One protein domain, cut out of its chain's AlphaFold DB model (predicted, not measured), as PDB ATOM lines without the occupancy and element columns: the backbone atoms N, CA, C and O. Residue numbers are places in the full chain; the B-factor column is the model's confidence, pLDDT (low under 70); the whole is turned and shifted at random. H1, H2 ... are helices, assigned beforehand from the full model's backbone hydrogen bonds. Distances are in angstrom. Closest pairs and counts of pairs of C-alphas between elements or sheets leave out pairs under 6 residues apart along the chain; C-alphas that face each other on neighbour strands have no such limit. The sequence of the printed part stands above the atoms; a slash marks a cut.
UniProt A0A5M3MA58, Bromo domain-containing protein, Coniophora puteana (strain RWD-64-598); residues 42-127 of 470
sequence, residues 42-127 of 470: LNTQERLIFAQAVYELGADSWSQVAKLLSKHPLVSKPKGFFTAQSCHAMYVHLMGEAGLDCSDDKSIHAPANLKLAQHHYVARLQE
ATOM      1  N   LEU A  42     223.190 153.287 222.654       90.06
ATOM      2  CA  LEU A  42     223.651 154.596 223.140       90.06
ATOM      3  C   LEU A  42     224.146 154.483 224.587       90.06
ATOM      4  O   LEU A  42     223.448 153.908 225.426       90.06
ATOM      5  N   ASN A  43     225.292 155.100 224.887       93.50
ATOM      6  CA  ASN A  43     225.741 155.287 226.271       93.50
ATOM      7  C   ASN A  43     224.940 156.403 226.978       93.50
ATOM      8  O   ASN A  43     224.239 157.178 226.329       93.50
ATOM      9  N   THR A  44     225.048 156.515 228.304       94.06
ATOM     10  CA  THR A  44     224.292 157.469 229.143       94.06
ATOM     11  C   THR A  44     224.409 158.927 228.679       94.06
ATOM     12  O   THR A  44     223.420 159.659 228.658       94.06
ATOM     13  N   GLN A  45     225.599 159.346 228.242       95.75
ATOM     14  CA  GLN A  45     225.848 160.688 227.715       95.75
ATOM     15  C   GLN A  45     225.178 160.894 226.349       95.75
ATOM     16  O   GLN A  45     224.538 161.919 226.131       95.75
ATOM     17  N   GLU A  46     225.261 159.916 225.448       95.62
ATOM     18  CA  GLU A  46     224.586 159.962 224.145       95.62
ATOM     19  C   GLU A  46     223.053 159.911 224.284       95.62
ATOM     20  O   GLU A  46     222.360 160.604 223.542       95.62
ATOM     21  N   ARG A  47     222.519 159.156 225.260       96.06
ATOM     22  CA  ARG A  47     221.087 159.117 225.622       96.06
ATOM     23  C   ARG A  47     220.588 160.480 226.115       96.06
ATOM     24  O   ARG A  47     219.535 160.938 225.678       96.06
ATOM     25  N   LEU A  48     221.363 161.159 226.965       97.50
ATOM     26  CA  LEU A  48     221.061 162.518 227.424       97.50
ATOM     27  C   LEU A  48     221.063 163.528 226.265       97.50
ATOM     28  O   LEU A  48     220.095 164.266 226.102       97.50
ATOM     29  N   ILE A  49     222.107 163.525 225.428       97.31
ATOM     30  CA  ILE A  49     222.205 164.420 224.259       97.31
ATOM     31  C   ILE A  49     221.051 164.156 223.276       97.31
ATOM     32  O   ILE A  49     220.488 165.096 222.718       97.31
ATOM     33  N   PHE A  50     220.654 162.892 223.092       97.06
ATOM     34  CA  PHE A  50     219.482 162.515 222.302       97.06
ATOM     35  C   PHE A  50     218.189 163.120 222.871       97.06
ATOM     36  O   PHE A  50     217.464 163.800 222.147       97.06
ATOM     37  N   ALA A  51     217.913 162.922 224.164       96.62
ATOM     38  CA  ALA A  51     216.699 163.432 224.802       96.62
ATOM     39  C   ALA A  51     216.634 164.970 224.796       96.62
ATOM     40  O   ALA A  51     215.583 165.542 224.513       96.62
ATOM     41  N   GLN A  52     217.770 165.643 225.014       96.69
ATOM     42  CA  GLN A  52     217.890 167.095 224.864       96.69
ATOM     43  C   GLN A  52     217.595 167.544 223.425       96.69
ATOM     44  O   GLN A  52     216.803 168.459 223.226       96.69
ATOM     45  N   ALA A  53     218.146 166.872 222.410       96.75
ATOM     46  CA  ALA A  53     217.880 167.211 221.010       96.75
ATOM     47  C   ALA A  53     216.397 167.050 220.619       96.75
ATOM     48  O   ALA A  53     215.904 167.831 219.810       96.75
ATOM     49  N   VAL A  54     215.674 166.080 221.196       96.00
ATOM     50  CA  VAL A  54     214.219 165.916 220.988       96.00
ATOM     51  C   VAL A  54     213.410 166.970 221.759       96.00
ATOM     52  O   VAL A  54     212.416 167.470 221.241       96.00
ATOM     53  N   TYR A  55     213.843 167.373 222.957       96.25
ATOM     54  CA  TYR A  55     213.219 168.478 223.697       96.25
ATOM     55  C   TYR A  55     213.379 169.836 222.984       96.25
ATOM     56  O   TYR A  55     212.425 170.609 222.931       96.25
ATOM     57  N   GLU A  56     214.543 170.115 222.393       95.88
ATOM     58  CA  GLU A  56     214.824 171.374 221.678       95.88
ATOM     59  C   GLU A  56     214.213 171.443 220.264       95.88
ATOM     60  O   GLU A  56     213.949 172.535 219.766       95.88
ATOM     61  N   LEU A  57     214.001 170.304 219.591       93.94
ATOM     62  CA  LEU A  57     213.544 170.262 218.188       93.94
ATOM     63  C   LEU A  57     212.131 169.695 217.987       93.94
ATOM     64  O   LEU A  57     211.607 169.803 216.882       93.94
ATOM     65  N   GLY A  58     211.518 169.111 219.019       92.25
ATOM     66  CA  GLY A  58     210.229 168.426 218.925       92.25
ATOM     67  C   GLY A  58     210.340 166.958 218.490       92.25
ATOM     68  O   GLY A  58     211.338 166.509 217.919       92.25
ATOM     69  N   ALA A  59     209.275 166.197 218.752       88.62
ATOM     70  CA  ALA A  59     209.149 164.771 218.423       88.62
ATOM     71  C   ALA A  59     208.497 164.526 217.039       88.62
ATOM     72  O   ALA A  59     207.965 163.450 216.755       88.62
ATOM     73  N   ASP A  60     208.538 165.533 216.164       88.81
ATOM     74  CA  ASP A  60     208.196 165.462 214.740       88.81
ATOM     75  C   ASP A  60     209.446 165.569 213.835       88.81
ATOM     76  O   ASP A  60     209.555 164.909 212.798       88.81
ATOM     77  N   SER A  61     210.438 166.348 214.265       92.81
ATOM     78  CA  SER A  61     211.564 166.836 213.473       92.81
ATOM     79  C   SER A  61     212.758 165.876 213.446       92.81
ATOM     80  O   SER A  61     213.920 166.290 213.478       92.81
ATOM     81  N   TRP A  62     212.498 164.571 213.330       95.38
ATOM     82  CA  TRP A  62     213.501 163.497 213.422       95.38
ATOM     83  C   TRP A  62     214.703 163.661 212.479       95.38
ATOM     84  O   TRP A  62     215.834 163.337 212.847       95.38
ATOM     85  N   SER A  63     214.494 164.217 211.282       95.19
ATOM     86  CA  SER A  63     215.567 164.540 210.328       95.19
ATOM     87  C   SER A  63     216.502 165.652 210.825       95.19
ATOM     88  O   SER A  63     217.691 165.645 210.507       95.19
ATOM     89  N   GLN A  64     215.989 166.599 211.617       94.69
ATOM     90  CA  GLN A  64     216.783 167.650 212.262       94.69
ATOM     91  C   GLN A  64     217.558 167.079 213.455       94.69
ATOM     92  O   GLN A  64     218.770 167.274 213.538       94.69
ATOM     93  N   VAL A  65     216.891 166.282 214.301       95.69
ATOM     94  CA  VAL A  65     217.501 165.557 215.432       95.69
ATOM     95  C   VAL A  65     218.672 164.688 214.950       95.69
ATOM     96  O   VAL A  65     219.790 164.816 215.447       95.69
ATOM     97  N   ALA A  66     218.476 163.881 213.901       95.75
ATOM     98  CA  ALA A  66     219.538 163.062 213.312       95.75
ATOM     99  C   ALA A  66     220.715 163.894 212.758       95.75
ATOM    100  O   ALA A  66     221.882 163.522 212.921       95.75
ATOM    101  N   LYS A  67     220.432 165.043 212.129       95.00
ATOM    102  CA  LYS A  67     221.434 165.973 211.575       95.00
ATOM    103  C   LYS A  67     222.230 166.715 212.659       95.00
ATOM    104  O   LYS A  67     223.386 167.057 212.417       95.00
ATOM    105  N   LEU A  68     221.630 166.955 213.826       95.25
ATOM    106  CA  LEU A  68     222.297 167.506 215.007       95.25
ATOM    107  C   LEU A  68     223.218 166.448 215.630       95.25
ATOM    108  O   LEU A  68     224.420 166.675 215.757       95.25
ATOM    109  N   LEU A  69     222.681 165.264 215.938       95.00
ATOM    110  CA  LEU A  69     223.411 164.184 216.612       95.00
ATOM    111  C   LEU A  69     224.610 163.679 215.799       95.00
ATOM    112  O   LEU A  69     225.699 163.530 216.343       95.00
ATOM    113  N   SER A  70     224.454 163.517 214.481       93.38
ATOM    114  CA  SER A  70     225.545 163.126 213.566       93.38
ATOM    115  C   SER A  70     226.658 164.173 213.390       93.38
ATOM    116  O   SER A  70     227.646 163.905 212.704       93.38
ATOM    117  N   LYS A  71     226.517 165.357 214.000       93.00
ATOM    118  CA  LYS A  71     227.532 166.421 214.055       93.00
ATOM    119  C   LYS A  71     227.991 166.758 215.477       93.00
ATOM    120  O   LYS A  71     228.844 167.629 215.638       93.00
ATOM    121  N   HIS A  72     227.413 166.137 216.504       94.25
ATOM    122  CA  HIS A  72     227.616 166.569 217.880       94.25
ATOM    123  C   HIS A  72     229.000 166.132 218.406       94.25
ATOM    124  O   HIS A  72     229.285 164.935 218.387       94.25
ATOM    125  N   PRO A  73     229.854 167.038 218.933       94.56
ATOM    126  CA  PRO A  73     231.240 166.709 219.306       94.56
ATOM    127  C   PRO A  73     231.405 165.615 220.369       94.56
ATOM    128  O   PRO A  73     232.488 165.058 220.512       94.56
ATOM    129  N   LEU A  74     230.346 165.335 221.135       93.50
ATOM    130  CA  LEU A  74     230.327 164.345 222.219       93.50
ATOM    131  C   LEU A  74     229.532 163.072 221.867       93.50
ATOM    132  O   LEU A  74     229.149 162.326 222.764       93.50
ATOM    133  N   VAL A  75     229.236 162.846 220.583       93.00
ATOM    134  CA  VAL A  75     228.558 161.641 220.082       93.00
ATOM    135  C   VAL A  75     229.540 160.838 219.229       93.00
ATOM    136  O   VAL A  75     230.152 161.365 218.305       93.00
ATOM    137  N   SER A  76     229.703 159.555 219.552       91.19
ATOM    138  CA  SER A  76     230.773 158.696 219.017       91.19
ATOM    139  C   SER A  76     230.369 157.851 217.802       91.19
ATOM    140  O   SER A  76     231.204 157.180 217.190       91.19
ATOM    141  N   LYS A  77     229.074 157.838 217.468       90.06
ATOM    142  CA  LYS A  77     228.481 156.904 216.504       90.06
ATOM    143  C   LYS A  77     228.841 157.232 215.043       90.06
ATOM    144  O   LYS A  77     228.994 158.403 214.690       90.06
ATOM    145  N   PRO A  78     228.944 156.217 214.161       88.50
ATOM    146  CA  PRO A  78     229.326 156.419 212.765       88.50
ATOM    147  C   PRO A  78     228.271 157.191 211.957       88.50
ATOM    148  O   PRO A  78     227.082 157.222 212.285       88.50
ATOM    149  N   LYS A  79     228.705 157.781 210.835       83.50
ATOM    150  CA  LYS A  79     227.809 158.431 209.863       83.50
ATOM    151  C   LYS A  79     226.736 157.439 209.395       83.50
ATOM    152  O   LYS A  79     227.058 156.309 209.047       83.50
ATOM    153  N   GLY A  80     225.477 157.875 209.380       84.94
ATOM    154  CA  GLY A  80     224.326 157.036 209.026       84.94
ATOM    155  C   GLY A  80     223.707 156.247 210.188       84.94
ATOM    156  O   GLY A  80     222.632 155.693 210.004       84.94
ATOM    157  N   PHE A  81     224.309 156.236 211.386       92.00
ATOM    158  CA  PHE A  81     223.698 155.626 212.577       92.00
ATOM    159  C   PHE A  81     222.388 156.331 212.975       92.00
ATOM    160  O   PHE A  81     221.356 155.696 213.201       92.00
ATOM    161  N   PHE A  82     222.412 157.666 213.003       93.62
ATOM    162  CA  PHE A  82     221.216 158.483 213.193       93.62
ATOM    163  C   PHE A  82     220.534 158.744 211.851       93.62
ATOM    164  O   PHE A  82     221.101 159.365 210.950       93.62
ATOM    165  N   THR A  83     219.290 158.298 211.751       94.44
ATOM    166  CA  THR A  83     218.351 158.530 210.650       94.44
ATOM    167  C   THR A  83     217.014 158.947 211.257       94.44
ATOM    168  O   THR A  83     216.797 158.748 212.451       94.44
ATOM    169  N   ALA A  84     216.081 159.486 210.467       93.88
ATOM    170  CA  ALA A  84     214.757 159.826 210.995       93.88
ATOM    171  C   ALA A  84     214.047 158.605 211.629       93.88
ATOM    172  O   ALA A  84     213.463 158.716 212.705       93.88
ATOM    173  N   GLN A  85     214.174 157.428 211.004       93.56
ATOM    174  CA  GLN A  85     213.576 156.181 211.484       93.56
ATOM    175  C   GLN A  85     214.276 155.630 212.736       93.56
ATOM    176  O   GLN A  85     213.592 155.268 213.692       93.56
ATOM    177  N   SER A  86     215.616 155.588 212.763       93.00
ATOM    178  CA  SER A  86     216.342 155.110 213.950       93.00
ATOM    179  C   SER A  86     216.152 156.052 215.137       93.00
ATOM    180  O   SER A  86     215.852 155.570 216.224       93.00
ATOM    181  N   CYS A  87     216.183 157.376 214.938       94.56
ATOM    182  CA  CYS A  87     215.863 158.332 216.000       94.56
ATOM    183  C   CYS A  87     214.450 158.118 216.566       94.56
ATOM    184  O   CYS A  87     214.300 158.059 217.782       94.56
ATOM    185  N   HIS A  88     213.427 157.938 215.725       94.06
ATOM    186  CA  HIS A  88     212.071 157.676 216.218       94.06
ATOM    187  C   HIS A  88     211.984 156.374 217.041       94.06
ATOM    188  O   HIS A  88     211.448 156.382 218.147       94.06
ATOM    189  N   ALA A  89     212.570 155.274 216.553       93.19
ATOM    190  CA  ALA A  89     212.596 154.001 217.281       93.19
ATOM    191  C   ALA A  89     213.358 154.103 218.620       93.19
ATOM    192  O   ALA A  89     212.918 153.566 219.634       93.19
ATOM    193  N   MET A  90     214.474 154.837 218.635       93.62
ATOM    194  CA  MET A  90     215.269 155.101 219.836       93.62
ATOM    195  C   MET A  90     214.507 155.959 220.851       93.62
ATOM    196  O   MET A  90     214.574 155.671 222.041       93.62
ATOM    197  N   TYR A  91     213.740 156.960 220.408       94.75
ATOM    198  CA  TYR A  91     212.870 157.742 221.287       94.75
ATOM    199  C   TYR A  91     211.802 156.869 221.955       94.75
ATOM    200  O   TYR A  91     211.700 156.886 223.177       94.75
ATOM    201  N   VAL A  92     211.063 156.060 221.187       93.62
ATOM    202  CA  VAL A  92     210.027 155.166 221.741       93.62
ATOM    203  C   VAL A  92     210.628 154.184 222.757       93.62
ATOM    204  O   VAL A  92     210.050 153.963 223.819       93.62
ATOM    205  N   HIS A  93     211.818 153.645 222.476       93.94
ATOM    206  CA  HIS A  93     212.531 152.765 223.403       93.94
ATOM    207  C   HIS A  93     212.963 153.479 224.696       93.94
ATOM    208  O   HIS A  93     212.712 152.947 225.775       93.94
ATOM    209  N   LEU A  94     213.565 154.672 224.606       94.19
ATOM    210  CA  LEU A  94     214.028 155.441 225.771       94.19
ATOM    211  C   LEU A  94     212.860 155.957 226.629       94.19
ATOM    212  O   LEU A  94     212.959 155.956 227.853       94.19
ATOM    213  N   MET A  95     211.742 156.341 226.006       94.38
ATOM    214  CA  MET A  95     210.496 156.683 226.701       94.38
ATOM    215  C   MET A  95     209.953 155.482 227.486       94.38
ATOM    216  O   MET A  95     209.664 155.609 228.675       94.38
ATOM    217  N   GLY A  96     209.919 154.296 226.865       93.88
ATOM    218  CA  GLY A  96     209.535 153.049 227.532       93.88
ATOM    219  C   GLY A  96     210.471 152.647 228.681       93.88
ATOM    220  O   GLY A  96     209.990 152.287 229.750       93.88
ATOM    221  N   GLU A  97     211.794 152.760 228.505       92.75
ATOM    222  CA  GLU A  97     212.776 152.534 229.584       92.75
ATOM    223  C   GLU A  97     212.615 153.529 230.749       92.75
ATOM    224  O   GLU A  97     212.863 153.167 231.895       92.75
ATOM    225  N   ALA A  98     212.196 154.769 230.472       92.25
ATOM    226  CA  ALA A  98     211.955 155.804 231.478       92.25
ATOM    227  C   ALA A  98     210.561 155.726 232.139       92.25
ATOM    228  O   ALA A  98     210.259 156.544 233.007       92.25
ATOM    229  N   GLY A  99     209.696 154.790 231.724       92.75
ATOM    230  CA  GLY A  99     208.310 154.704 232.201       92.75
ATOM    231  C   GLY A  99     207.438 155.900 231.788       92.75
ATOM    232  O   GLY A  99     206.524 156.272 232.521       92.75
ATOM    233  N   LEU A 100     207.742 156.532 230.650       91.12
ATOM    234  CA  LEU A 100     207.048 157.713 230.138       91.12
ATOM    235  C   LEU A 100     206.227 157.372 228.888       91.12
ATOM    236  O   LEU A 100     206.754 156.839 227.910       91.12
ATOM    237  N   ASP A 101     204.954 157.766 228.874       87.75
ATOM    238  CA  ASP A 101     204.116 157.652 227.680       87.75
ATOM    239  C   ASP A 101     204.601 158.583 226.559       87.75
ATOM    240  O   ASP A 101     204.880 159.768 226.771       87.75
ATOM    241  N   CYS A 102     204.652 158.059 225.332       79.94
ATOM    242  CA  CYS A 102     204.916 158.852 224.133       79.94
ATOM    243  C   CYS A 102     203.728 159.782 223.848       79.94
ATOM    244  O   CYS A 102     202.793 159.396 223.149       79.94
ATOM    245  N   SER A 103     203.770 160.999 224.397       76.50
ATOM    246  CA  SER A 103     202.696 161.989 224.261       76.50
ATOM    247  C   SER A 103     202.322 162.280 222.802       76.50
ATOM    248  O   SER A 103     203.181 162.347 221.917       76.50
ATOM    249  N   ASP A 104     201.031 162.520 222.564       75.19
ATOM    250  CA  ASP A 104     200.537 163.070 221.299       75.19
ATOM    251  C   ASP A 104     201.080 164.480 221.027       75.19
ATOM    252  O   ASP A 104     201.248 164.853 219.861       75.19
ATOM    253  N   ASP A 105     201.402 165.237 222.084       81.94
ATOM    254  CA  ASP A 105     202.099 166.515 221.978       81.94
ATOM    255  C   ASP A 105     203.563 166.294 221.577       81.94
ATOM    256  O   ASP A 105     204.417 165.894 222.371       81.94
ATOM    257  N   LYS A 106     203.834 166.565 220.301       85.75
ATOM    258  CA  LYS A 106     205.152 166.445 219.667       85.75
ATOM    259  C   LYS A 106     205.871 167.789 219.547       85.75
ATOM    260  O   LYS A 106     206.913 167.845 218.895       85.75
ATOM    261  N   SER A 107     205.326 168.851 220.143       88.25
ATOM    262  CA  SER A 107     205.856 170.207 220.026       88.25
ATOM    263  C   SER A 107     207.279 170.359 220.582       88.25
ATOM    264  O   SER A 107     207.785 169.547 221.368       88.25
ATOM    265  N   ILE A 108     207.938 171.438 220.157       92.00
ATOM    266  CA  ILE A 108     209.175 171.916 220.776       92.00
ATOM    267  C   ILE A 108     208.896 172.176 222.263       92.00
ATOM    268  O   ILE A 108     207.901 172.805 222.614       92.00
ATOM    269  N   HIS A 109     209.787 171.689 223.124       92.94
ATOM    270  CA  HIS A 109     209.690 171.744 224.582       92.94
ATOM    271  C   HIS A 109     208.498 170.999 225.227       92.94
ATOM    272  O   HIS A 109     208.193 171.247 226.396       92.94
ATOM    273  N   ALA A 110     207.859 170.046 224.529       93.06
ATOM    274  CA  ALA A 110     206.767 169.242 225.093       93.06
ATOM    275  C   ALA A 110     207.142 168.605 226.464       93.06
ATOM    276  O   ALA A 110     208.231 168.025 226.593       93.06
ATOM    277  N   PRO A 111     206.267 168.642 227.497       93.00
ATOM    278  CA  PRO A 111     206.628 168.240 228.865       93.00
ATOM    279  C   PRO A 111     207.105 166.788 229.031       93.00
ATOM    280  O   PRO A 111     207.870 166.492 229.949       93.00
ATOM    281  N   ALA A 112     206.682 165.878 228.151       93.19
ATOM    282  CA  ALA A 112     207.158 164.493 228.133       93.19
ATOM    283  C   ALA A 112     208.652 164.404 227.754       93.19
ATOM    284  O   ALA A 112     209.423 163.712 228.419       93.19
ATOM    285  N   ASN A 113     209.081 165.193 226.763       94.06
ATOM    286  CA  ASN A 113     210.478 165.274 226.328       94.06
ATOM    287  C   ASN A 113     211.368 165.890 227.420       94.06
ATOM    288  O   ASN A 113     212.501 165.450 227.616       94.06
ATOM    289  N   LEU A 114     210.840 166.861 228.179       95.31
ATOM    290  CA  LEU A 114     211.541 167.445 229.328       95.31
ATOM    291  C   LEU A 114     211.810 166.395 230.412       95.31
ATOM    292  O   LEU A 114     212.939 166.288 230.891       95.31
ATOM    293  N   LYS A 115     210.802 165.583 230.760       96.00
ATOM    294  CA  LYS A 115     210.952 164.484 231.726       96.00
ATOM    295  C   LYS A 115     211.985 163.453 231.263       96.00
ATOM    296  O   LYS A 115     212.806 163.027 232.071       96.00
ATOM    297  N   LEU A 116     212.011 163.104 229.972       95.62
ATOM    298  CA  LEU A 116     213.021 162.193 229.416       95.62
ATOM    299  C   LEU A 116     214.445 162.769 229.530       95.62
ATOM    300  O   LEU A 116     215.377 162.067 229.927       95.62
ATOM    301  N   ALA A 117     214.618 164.059 229.223       96.81
ATOM    302  CA  ALA A 117     215.903 164.741 229.365       96.81
ATOM    303  C   ALA A 117     216.350 164.830 230.838       96.81
ATOM    304  O   ALA A 117     217.517 164.584 231.140       96.81
ATOM    305  N   GLN A 118     215.426 165.108 231.764       97.12
ATOM    306  CA  GLN A 118     215.678 165.111 233.210       97.12
ATOM    307  C   GLN A 118     216.073 163.718 233.732       97.12
ATOM    308  O   GLN A 118     217.052 163.601 234.467       97.12
ATOM    309  N   HIS A 119     215.381 162.660 233.301       96.81
ATOM    310  CA  HIS A 119     215.691 161.273 233.660       96.81
ATOM    311  C   HIS A 119     217.132 160.889 233.280       96.81
ATOM    312  O   HIS A 119     217.919 160.465 234.131       96.81
ATOM    313  N   HIS A 120     217.535 161.120 232.025       96.56
ATOM    314  CA  HIS A 120     218.905 160.821 231.594       96.56
ATOM    315  C   HIS A 120     219.957 161.790 232.162       96.56
ATOM    316  O   HIS A 120     221.124 161.412 232.283       96.56
ATOM    317  N   TYR A 121     219.569 163.001 232.574       97.56
ATOM    318  CA  TYR A 121     220.450 163.919 233.299       97.56
ATOM    319  C   TYR A 121     220.780 163.385 234.700       97.56
ATOM    320  O   TYR A 121     221.956 163.324 235.064       97.56
ATOM    321  N   VAL A 122     219.779 162.909 235.450       97.00
ATOM    322  CA  VAL A 122     219.985 162.263 236.759       97.00
ATOM    323  C   VAL A 122     220.845 161.003 236.618       97.00
ATOM    324  O   VAL A 122     221.816 160.852 237.361       97.00
ATOM    325  N   ALA A 123     220.575 160.155 235.620       95.81
ATOM    326  CA  ALA A 123     221.397 158.974 235.342       95.81
ATOM    327  C   ALA A 123     222.870 159.339 235.057       95.81
ATOM    328  O   ALA A 123     223.785 158.730 235.613       95.81
ATOM    329  N   ARG A 124     223.124 160.387 234.257       96.62
ATOM    330  CA  ARG A 124     224.488 160.873 233.985       96.62
ATOM    331  C   ARG A 124     225.158 161.480 235.224       96.62
ATOM    332  O   ARG A 124     226.365 161.316 235.389       96.62
ATOM    333  N   LEU A 125     224.420 162.146 236.116       96.69
ATOM    334  CA  LEU A 125     224.969 162.611 237.398       96.69
ATOM    335  C   LEU A 125     225.366 161.443 238.313       96.69
ATOM    336  O   LEU A 125     226.419 161.503 238.946       96.69
ATOM    337  N   GLN A 126     224.559 160.380 238.377       96.44
ATOM    338  CA  GLN A 126     224.874 159.175 239.152       96.44
ATOM    339  C   GLN A 126     226.118 158.460 238.600       96.44
ATOM    340  O   GLN A 126     227.035 158.153 239.360       96.44
ATOM    341  N   GLU A 127     226.194 158.280 237.280       96.31
ATOM    342  CA  GLU A 127     227.353 157.716 236.574       96.31
ATOM    343  C   GLU A 127     228.640 158.519 236.851       96.31
ATOM    344  O   GLU A 127     229.673 157.947 237.199       96.31
TER     345      GLU A 127
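AT A GLANCE: This is residues 42 to 127 of the 470 residues of the protein "Bromo domain-containing protein" of Coniophora puteana (strain RWD-64-598) (UniProt A0A5M3MA58). Three helices make a row, with H1 in the middle, H4 side by side with it and H2 tilted on its other side; H3 crosses one face of this row, starting at H2 and running toward H4. Long loops join H2 to H3 and H3 to H4. The printed part has 86 residues with four named helices, H1 to H4 in chain order, and no named strand; its class is all helix. It is compact, with a radius of gyration of the C-alphas of 11.7 A, and rounded, spanning 30 by 29 by 18 A.

IN THESE COORDINATES: H1 takes residues 44 to 57, 20.0 A long, beginning with C-alpha 44 at (224.292, 157.469, 229.143). H2, residues 62 to 69, measures 10.4 A. H3, residues 84 to 97, measures 20.1 A. H4, residues 111 to 127, measures 24.5 A and ends with C-alpha 127 at (227.353, 157.716, 236.574).

HOW THE PARTS SIT: H1 touches H2 at a steep tilt of 48 degrees, opposite ways; their closest C-alphas, of Ala 53 and Val 65, are 5.8 A apart. H1 touches H4 at a shallow tilt of 22 degrees, opposite ways, with the C-alphas of Ala 51 and Ala 117 closest at 4.8 A. H3 touches H2 with residues 84 to 88 alone, about perpendicular at 83 degrees; the closest C-alphas are those of Trp 62 and Ala 84, 4.6 A. H3 is close to H1 but not clearly touching, with the C-alphas of Ala 51 and Tyr 91 closest at 7.7 A. H3 is also close to H4 but not clearly touching, with the C-alphas of Met 95 and Leu 116 closest at 6.6 A. H2 and H4 are apart. In H1, H2, H3 and H4 every O i to N i+4 pair is within hydrogen-bond range.

THE WHOLE: The C-alphas farthest apart, of Asp 104 and Glu 127, are 31.3 A apart. The printed part has no cut. The link from H1 to H2 is tight; those from H2 to H3, 14 residues, and H3 to H4, 13 residues, are long. Mean pLDDT of the printed part is 93.1, and no printed residue is under 70.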